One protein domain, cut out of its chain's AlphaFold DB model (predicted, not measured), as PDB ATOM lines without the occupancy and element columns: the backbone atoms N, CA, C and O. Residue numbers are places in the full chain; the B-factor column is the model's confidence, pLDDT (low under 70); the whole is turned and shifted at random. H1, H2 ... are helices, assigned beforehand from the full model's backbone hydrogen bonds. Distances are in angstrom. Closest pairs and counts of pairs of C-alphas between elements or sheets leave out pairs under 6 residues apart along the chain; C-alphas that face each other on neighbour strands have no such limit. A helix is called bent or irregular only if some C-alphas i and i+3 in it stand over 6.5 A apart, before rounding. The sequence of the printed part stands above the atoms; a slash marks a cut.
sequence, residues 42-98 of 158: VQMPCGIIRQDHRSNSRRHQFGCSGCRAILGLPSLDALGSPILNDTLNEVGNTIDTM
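AT A GLANCE: This is residues 42 to 98 of the 158 residues of an uncharacterized protein of Colletotrichum nymphaeae SA-01 (UniProt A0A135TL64). The longest helix, H4, stands steeply across from a corner of two helices, H1 and H2, with short H3 between H2 and H4 along the chain; helix contacts are few, and residues 93 to 98 stick out. Before H1, residues 42 to 43 pair antiparallel with residues 49 to 50. The printed part has 57 residues, all helix in class, in order H1, H2, H3, H4. It is only just compact, close to loose, with a radius of gyration of the C-alphas of 11.9 A, spanning 29 by 28 by 18 A.

IN THESE COORDINATES: H4, residues 84 to 97, measures 21.6 A and ends at C-alpha 97 (261.994, 353.042, 259.490). H1, residues 54 to 63, measures 14.0 A from C-alpha 54 (266.476, 368.842, 256.154). H2 is residues 65 to 70, 8.7 A, and H3 residues 76 to 79, 5.4 A.

HOW THE PARTS SIT: H4 is close to but not clearly touching H1, closest C-alphas Leu 88 and Phe 62, 7.7 A, at a steep tilt of 52 degrees, opposite ways. H1 and H2 touch only at the corner, closest C-alphas Gln 61 and Cys 67, 5.1 A, about perpendicular at 82 degrees. H4 is irregular, only just: C-alphas 93 and 96 are 6.7 A apart. Every O i to N i+4 pair is within hydrogen-bond range in H1 and H2; H4 has 3 of 10, and 3 of 11 O i to N i+3 pairs; H3 is too short for an i+4 pair.

THE WHOLE: The C-alphas farthest apart, Val 42 and Gly 80, are 30.9 A apart. The printed part has no cut, and the three links are tight. Residues 79 to 98 have pLDDT under 70.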
ATOM      1  N   VAL A  42     268.554 374.944 247.844       91.75
ATOM      2  CA  VAL A  42     267.671 373.993 247.170       91.75
ATOM      3  C   VAL A  42     266.402 374.706 246.725       91.75
ATOM      4  O   VAL A  42     265.733 375.391 247.509       91.75
ATOM      5  N   GLN A  43     266.044 374.527 245.454       95.12
ATOM      6  CA  GLN A  43     264.746 374.936 244.939       95.12
ATOM      7  C   GLN A  43     263.687 373.902 245.335       95.12
ATOM      8  O   GLN A  43     263.752 372.734 244.960       95.12
ATOM      9  N   MET A  44     262.693 374.340 246.101       93.12
ATOM     10  CA  MET A  44     261.565 373.509 246.506       93.12
ATOM     11  C   MET A  44     260.598 373.289 245.329       93.12
ATOM     12  O   MET A  44     260.544 374.121 244.422       93.12
ATOM     13  N   PRO A  45     259.744 372.246 245.364       91.38
ATOM     14  CA  PRO A  45     258.762 371.981 244.303       91.38
ATOM     15  C   PRO A  45     257.779 373.132 244.045       91.38
ATOM     16  O   PRO A  45     257.284 373.298 242.936       91.38
ATOM     17  N   CYS A  46     257.513 373.962 245.056       94.81
ATOM     18  CA  CYS A  46     256.701 375.173 244.929       94.81
ATOM     19  C   CYS A  46     257.431 376.350 244.245       94.81
ATOM     20  O   CYS A  46     256.873 377.440 244.155       94.81
ATOM     21  N   GLY A  47     258.686 376.164 243.821       94.81
ATOM     22  CA  GLY A  47     259.538 377.174 243.193       94.81
ATOM     23  C   GLY A  47     260.340 378.043 244.167       94.81
ATOM     24  O   GLY A  47     261.238 378.762 243.732       94.81
ATOM     25  N   ILE A  48     260.064 377.973 245.476       93.50
ATOM     26  CA  ILE A  48     260.772 378.758 246.500       93.50
ATOM     27  C   ILE A  48     262.170 378.180 246.731       93.50
ATOM     28  O   ILE A  48     262.316 376.990 246.992       93.50
ATOM     29  N   ILE A  49     263.191 379.033 246.709       93.50
ATOM     30  CA  ILE A  49     264.577 378.655 247.013       93.50
ATOM     31  C   ILE A  49     264.824 378.793 248.519       93.50
ATOM     32  O   ILE A  49     264.470 379.812 249.121       93.50
ATOM     33  N   ARG A  50     265.421 377.774 249.145       89.25
ATOM     34  CA  ARG A  50     265.778 377.777 250.572       89.25
ATOM     35  C   ARG A  50     267.162 377.190 250.806       89.25
ATOM     36  O   ARG A  50     267.678 376.451 249.984       89.25
ATOM     37  N   GLN A  51     267.742 377.510 251.957       89.12
ATOM     38  CA  GLN A  51     268.950 376.842 252.439       89.12
ATOM     39  C   GLN A  51     268.683 375.349 252.645       89.12
ATOM     40  O   GLN A  51     267.627 374.999 253.191       89.12
ATOM     41  N   ASP A  52     269.627 374.500 252.234       83.31
ATOM     42  CA  ASP A  52     269.509 373.050 252.363       83.31
ATOM     43  C   ASP A  52     269.640 372.618 253.824       83.31
ATOM     44  O   ASP A  52     270.705 372.307 254.356       83.31
ATOM     45  N   HIS A  53     268.511 372.653 254.518       85.06
ATOM     46  CA  HIS A  53     268.411 372.139 255.865       85.06
ATOM     47  C   HIS A  53     267.219 371.206 255.926       85.06
ATOM     48  O   HIS A  53     266.073 371.656 255.843       85.06
ATOM     49  N   ARG A  54     267.486 369.912 256.136       83.44
ATOM     50  CA  ARG A  54     266.476 368.842 256.154       83.44
ATOM     51  C   ARG A  54     265.230 369.227 256.953       83.44
ATOM     52  O   ARG A  54     264.117 369.127 256.446       83.44
ATOM     53  N   SER A  55     265.406 369.751 258.169       84.81
ATOM     54  CA  SER A  55     264.286 370.180 259.023       84.81
ATOM     55  C   SER A  55     263.502 371.368 258.441       84.81
ATOM     56  O   SER A  55     262.273 371.400 258.512       84.81
ATOM     57  N   ASN A  56     264.179 372.322 257.792       86.19
ATOM     58  CA  ASN A  56     263.519 373.494 257.210       86.19
ATOM     59  C   ASN A  56     262.760 373.128 255.937       86.19
ATOM     60  O   ASN A  56     261.611 373.544 255.779       86.19
ATOM     61  N   SER A  57     263.381 372.342 255.055       88.12
ATOM     62  CA  SER A  57     262.759 371.833 253.831       88.12
ATOM     63  C   SER A  57     261.533 370.997 254.171       88.12
ATOM     64  O   SER A  57     260.467 371.205 253.597       88.12
ATOM     65  N   ARG A  58     261.632 370.144 255.195       87.75
ATOM     66  CA  ARG A  58     260.514 369.348 255.700       87.75
ATOM     67  C   ARG A  58     259.383 370.204 256.261       87.75
ATOM     68  O   ARG A  58     258.239 370.074 255.835       87.75
ATOM     69  N   ARG A  59     259.682 371.114 257.194       89.06
ATOM     70  CA  ARG A  59     258.666 372.015 257.764       89.06
ATOM     71  C   ARG A  59     257.990 372.835 256.667       89.06
ATOM     72  O   ARG A  59     256.785 373.063 256.716       89.06
ATOM     73  N   HIS A  60     258.747 373.232 255.648       91.56
ATOM     74  CA  HIS A  60     258.199 373.900 254.481       91.56
ATOM     75  C   HIS A  60     257.301 372.981 253.640       91.56
ATOM     76  O   HIS A  60     256.217 373.412 253.267       91.56
ATOM     77  N   GLN A  61     257.692 371.732 253.374       89.94
ATOM     78  CA  GLN A  61     256.869 370.770 252.629       89.94
ATOM     79  C   GLN A  61     255.483 370.586 253.258       89.94
ATOM     80  O   GLN A  61     254.484 370.606 252.542       89.94
ATOM     81  N   PHE A  62     255.412 370.484 254.588       86.75
ATOM     82  CA  PHE A  62     254.144 370.301 255.300       86.75
ATOM     83  C   PHE A  62     253.390 371.602 255.598       86.75
ATOM     84  O   PHE A  62     252.174 371.558 255.783       86.75
ATOM     85  N   GLY A  63     254.074 372.746 255.664       88.44
ATOM     86  CA  GLY A  63     253.458 374.044 255.959       88.44
ATOM     87  C   GLY A  63     253.061 374.855 254.721       88.44
ATOM     88  O   GLY A  63     252.150 375.674 254.786       88.44
ATOM     89  N   CYS A  64     253.725 374.649 253.584       92.88
ATOM     90  CA  CYS A  64     253.446 375.369 252.346       92.88
ATOM     91  C   CYS A  64     252.285 374.714 251.597       92.88
ATOM     92  O   CYS A  64     252.368 373.545 251.225       92.88
ATOM     93  N   SER A  65     251.235 375.482 251.303       90.94
ATOM     94  CA  SER A  65     250.085 375.016 250.519       90.94
ATOM     95  C   SER A  65     250.489 374.475 249.142       90.94
ATOM     96  O   SER A  65     250.000 373.424 248.739       90.94
ATOM     97  N   GLY A  66     251.434 375.131 248.459       92.69
ATOM     98  CA  GLY A  66     251.958 374.682 247.167       92.69
ATOM     99  C   GLY A  66     252.655 373.322 247.251       92.69
ATOM    100  O   GLY A  66     252.326 372.413 246.495       92.69
ATOM    101  N   CYS A  67     253.568 373.143 248.211       92.56
ATOM    102  CA  CYS A  67     254.234 371.852 248.413       92.56
ATOM    103  C   CYS A  67     253.251 370.755 248.837       92.56
ATOM    104  O   CYS A  67     253.329 369.646 248.320       92.56
ATOM    105  N   ARG A  68     252.302 371.057 249.731       91.69
ATOM    106  CA  ARG A  68     251.258 370.106 250.142       91.69
ATOM    107  C   ARG A  68     250.413 369.643 248.962       91.69
ATOM    108  O   ARG A  68     250.197 368.446 248.830       91.69
ATOM    109  N   ALA A  69     249.980 370.568 248.104       91.56
ATOM    110  CA  ALA A  69     249.191 370.242 246.921       91.56
ATOM    111  C   ALA A  69     249.956 369.311 245.969       91.56
ATOM    112  O   ALA A  69     249.392 368.332 245.490       91.56
ATOM    113  N   ILE A  70     251.254 369.566 245.759       92.19
ATOM    114  CA  ILE A  70     252.132 368.701 244.951       92.19
ATOM    115  C   ILE A  70     252.272 367.305 245.580       92.19
ATOM    116  O   ILE A  70     252.298 366.310 244.864       92.19
ATOM    117  N   LEU A  71     252.315 367.221 246.913       89.31
ATOM    118  CA  LEU A  71     252.364 365.961 247.665       89.31
ATOM    119  C   LEU A  71     250.994 365.267 247.809       89.31
ATOM    120  O   LEU A  71     250.913 364.221 248.447       89.31
ATOM    121  N   GLY A  72     249.910 365.841 247.274       90.75
ATOM    122  CA  GLY A  72     248.554 365.304 247.434       90.75
ATOM    123  C   GLY A  72     247.996 365.409 248.860       90.75
ATOM    124  O   GLY A  72     247.032 364.726 249.199       90.75
ATOM    125  N   LEU A  73     248.585 366.255 249.711       86.44
ATOM    126  CA  LEU A  73     248.114 366.484 251.074       86.44
ATOM    127  C   LEU A  73     246.949 367.491 251.080       86.44
ATOM    128  O   LEU A  73     247.017 368.510 250.385       86.44
ATOM    129  N   PRO A  74     245.903 367.278 251.902       83.38
ATOM    130  CA  PRO A  74     244.785 368.213 252.006       83.38
ATOM    131  C   PRO A  74     245.255 369.582 252.515       83.38
ATOM    132  O   PRO A  74     246.233 369.668 253.271       83.38
ATOM    133  N   SER A  75     244.556 370.656 252.129       81.38
ATOM    134  CA  SER A  75     244.853 371.999 252.650       81.38
ATOM    135  C   SER A  75     244.702 372.025 254.172       81.38
ATOM    136  O   SER A  75     243.810 371.382 254.726       81.38
ATOM    137  N   LEU A  76     245.559 372.792 254.848       76.75
ATOM    138  CA  LEU A  76     245.449 373.019 256.292       76.75
ATOM    139  C   LEU A  76     244.108 373.669 256.662       76.75
ATOM    140  O   LEU A  76     243.562 373.366 257.720       76.75
ATOM    141  N   ASP A  77     243.542 374.475 255.762       75.88
ATOM    142  CA  ASP A  77     242.246 375.134 255.962       75.88
ATOM    143  C   ASP A  77     241.087 374.134 256.044       75.88
ATOM    144  O   ASP A  77     240.088 374.386 256.714       75.88
ATOM    145  N   ALA A  78     241.227 372.971 255.396       71.44
ATOM    146  CA  ALA A  78     240.210 371.924 255.416       71.44
ATOM    147  C   ALA A  78     240.190 371.139 256.738       71.44
ATOM    148  O   ALA A  78     239.226 370.427 257.006       71.44
ATOM    149  N   LEU A  79     241.244 371.251 257.555       66.31
ATOM    150  CA  LEU A  79     241.428 370.426 258.751       66.31
ATOM    151  C   LEU A  79     241.024 371.103 260.066       66.31
ATOM    152  O   LEU A  79     241.072 370.424 261.082       66.31
ATOM    153  N   GLY A  80     240.606 372.377 260.071       60.00
ATOM    154  CA  GLY A  80     240.142 373.073 261.283       60.00
ATOM    155  C   GLY A  80     241.179 373.066 262.424       60.00
ATOM    156  O   GLY A  80     241.215 372.158 263.244       60.00
ATOM    157  N   SER A  81     242.052 374.076 262.474       62.31
ATOM    158  CA  SER A  81     243.184 374.226 263.421       62.31
ATOM    159  C   SER A  81     242.832 373.989 264.915       62.31
ATOM    160  O   SER A  81     241.681 374.239 265.271       62.31
ATOM    161  N   PRO A  82     243.778 373.623 265.835       56.06
ATOM    162  CA  PRO A  82     245.228 373.902 265.813       56.06
ATOM    163  C   PRO A  82     246.204 372.766 266.254       56.06
ATOM    164  O   PRO A  82     247.362 373.056 266.536       56.06
ATOM    165  N   ILE A  83     245.822 371.483 266.297       56.78
ATOM    166  CA  ILE A  83     246.644 370.408 266.934       56.78
ATOM    167  C   ILE A  83     247.659 369.727 265.976       56.78
ATOM    168  O   ILE A  83     248.152 368.633 266.237       56.78
ATOM    169  N   LEU A  84     247.979 370.321 264.821       55.31
ATOM    170  CA  LEU A  84     248.784 369.628 263.793       55.31
ATOM    171  C   LEU A  84     250.297 369.857 263.882       55.31
ATOM    172  O   LEU A  84     251.059 369.091 263.299       55.31
ATOM    173  N   ASN A  85     250.761 370.882 264.598       56.69
ATOM    174  CA  ASN A  85     252.200 371.164 264.644       56.69
ATOM    175  C   ASN A  85     252.977 370.120 265.461       56.69
ATOM    176  O   ASN A  85     254.109 369.802 265.097       56.69
ATOM    177  N   ASP A  86     252.357 369.541 266.490       57.03
ATOM    178  CA  ASP A  86     253.005 368.532 267.334       57.03
ATOM    179  C   ASP A  86     253.036 367.158 266.645       57.03
ATOM    180  O   ASP A  86     254.072 366.495 266.618       57.03
ATOM    181  N   THR A  87     251.953 366.775 265.955       56.84
ATOM    182  CA  THR A  87     251.879 365.500 265.217       56.84
ATOM    183  C   THR A  87     252.778 365.469 263.982       56.84
ATOM    184  O   THR A  87     253.342 364.426 263.664       56.84
ATOM    185  N   LEU A  88     252.974 366.595 263.287       58.69
ATOM    186  CA  LEU A  88     253.873 366.648 262.124       58.69
ATOM    187  C   LEU A  88     255.357 366.518 262.501       58.69
ATOM    188  O   LEU A  88     256.154 366.060 261.681       58.69
ATOM    189  N   ASN A  89     255.730 366.894 263.727       56.91
ATOM    190  CA  ASN A  89     257.077 366.663 264.244       56.91
ATOM    191  C   ASN A  89     257.280 365.181 264.625       56.91
ATOM    192  O   ASN A  89     258.360 364.644 264.399       56.91
ATOM    193  N   GLU A  90     256.236 364.514 265.131       58.12
ATOM    194  CA  GLU A  90     256.278 363.113 265.583       58.12
ATOM    195  C   GLU A  90     256.231 362.096 264.430       58.12
ATOM    196  O   GLU A  90     257.101 361.231 264.333       58.12
ATOM    197  N   VAL A  91     255.300 362.251 263.477       57.28
ATOM    198  CA  VAL A  91     255.214 361.405 262.261       57.28
ATOM    199  C   VAL A  91     256.469 361.549 261.398       57.28
ATOM    200  O   VAL A  91     256.797 360.710 260.560       57.28
ATOM    201  N   GLY A  92     257.220 362.627 261.617       50.72
ATOM    202  CA  GLY A  92     258.435 362.864 260.891       50.72
ATOM    203  C   GLY A  92     259.564 361.867 261.195       50.72
ATOM    204  O   GLY A  92     260.341 361.519 260.301       50.72
ATOM    205  N   ASN A  93     259.673 361.401 262.431       51.34
ATOM    206  CA  ASN A  93     260.764 360.510 262.824       51.34
ATOM    207  C   ASN A  93     260.506 359.036 262.482       51.34
ATOM    208  O   ASN A  93     261.442 358.248 262.512       51.34
ATOM    209  N   THR A  94     259.275 358.652 262.139       50.81
ATOM    210  CA  THR A  94     258.885 357.243 261.939       50.81
ATOM    211  C   THR A  94     258.847 356.787 260.478       50.81
ATOM    212  O   THR A  94     258.692 355.598 260.221       50.81
ATOM    213  N   ILE A  95     259.002 357.691 259.504       51.97
ATOM    214  CA  ILE A  95     258.959 357.332 258.071       51.97
ATOM    215  C   ILE A  95     260.303 356.786 257.551       51.97
ATOM    216  O   ILE A  95     260.302 356.041 256.578       51.97
ATOM    217  N   ASP A  96     261.431 357.063 258.214       49.88
ATOM    218  CA  ASP A  96     262.735 356.485 257.828       49.88
ATOM    219  C   ASP A  96     262.896 355.009 258.254       49.88
ATOM    220  O   ASP A  96     263.872 354.368 257.874       49.88
ATOM    221  N   THR A  97     261.954 354.442 259.021       49.72
ATOM    222  CA  THR A  97     261.994 353.042 259.490       49.72
ATOM    223  C   THR A  97     260.949 352.129 258.858       49.72
ATOM    224  O   THR A  97     260.936 350.935 259.153       49.72
ATOM    225  N   MET A  98     260.105 352.631 257.952       46.81
ATOM    226  CA  MET A  98     259.285 351.750 257.117       46.81
ATOM    227  C   MET A  98     260.084 351.312 255.894       46.81
ATOM    228  O   MET A  98     259.801 351.702 254.763       46.81
TER     229      MET A  98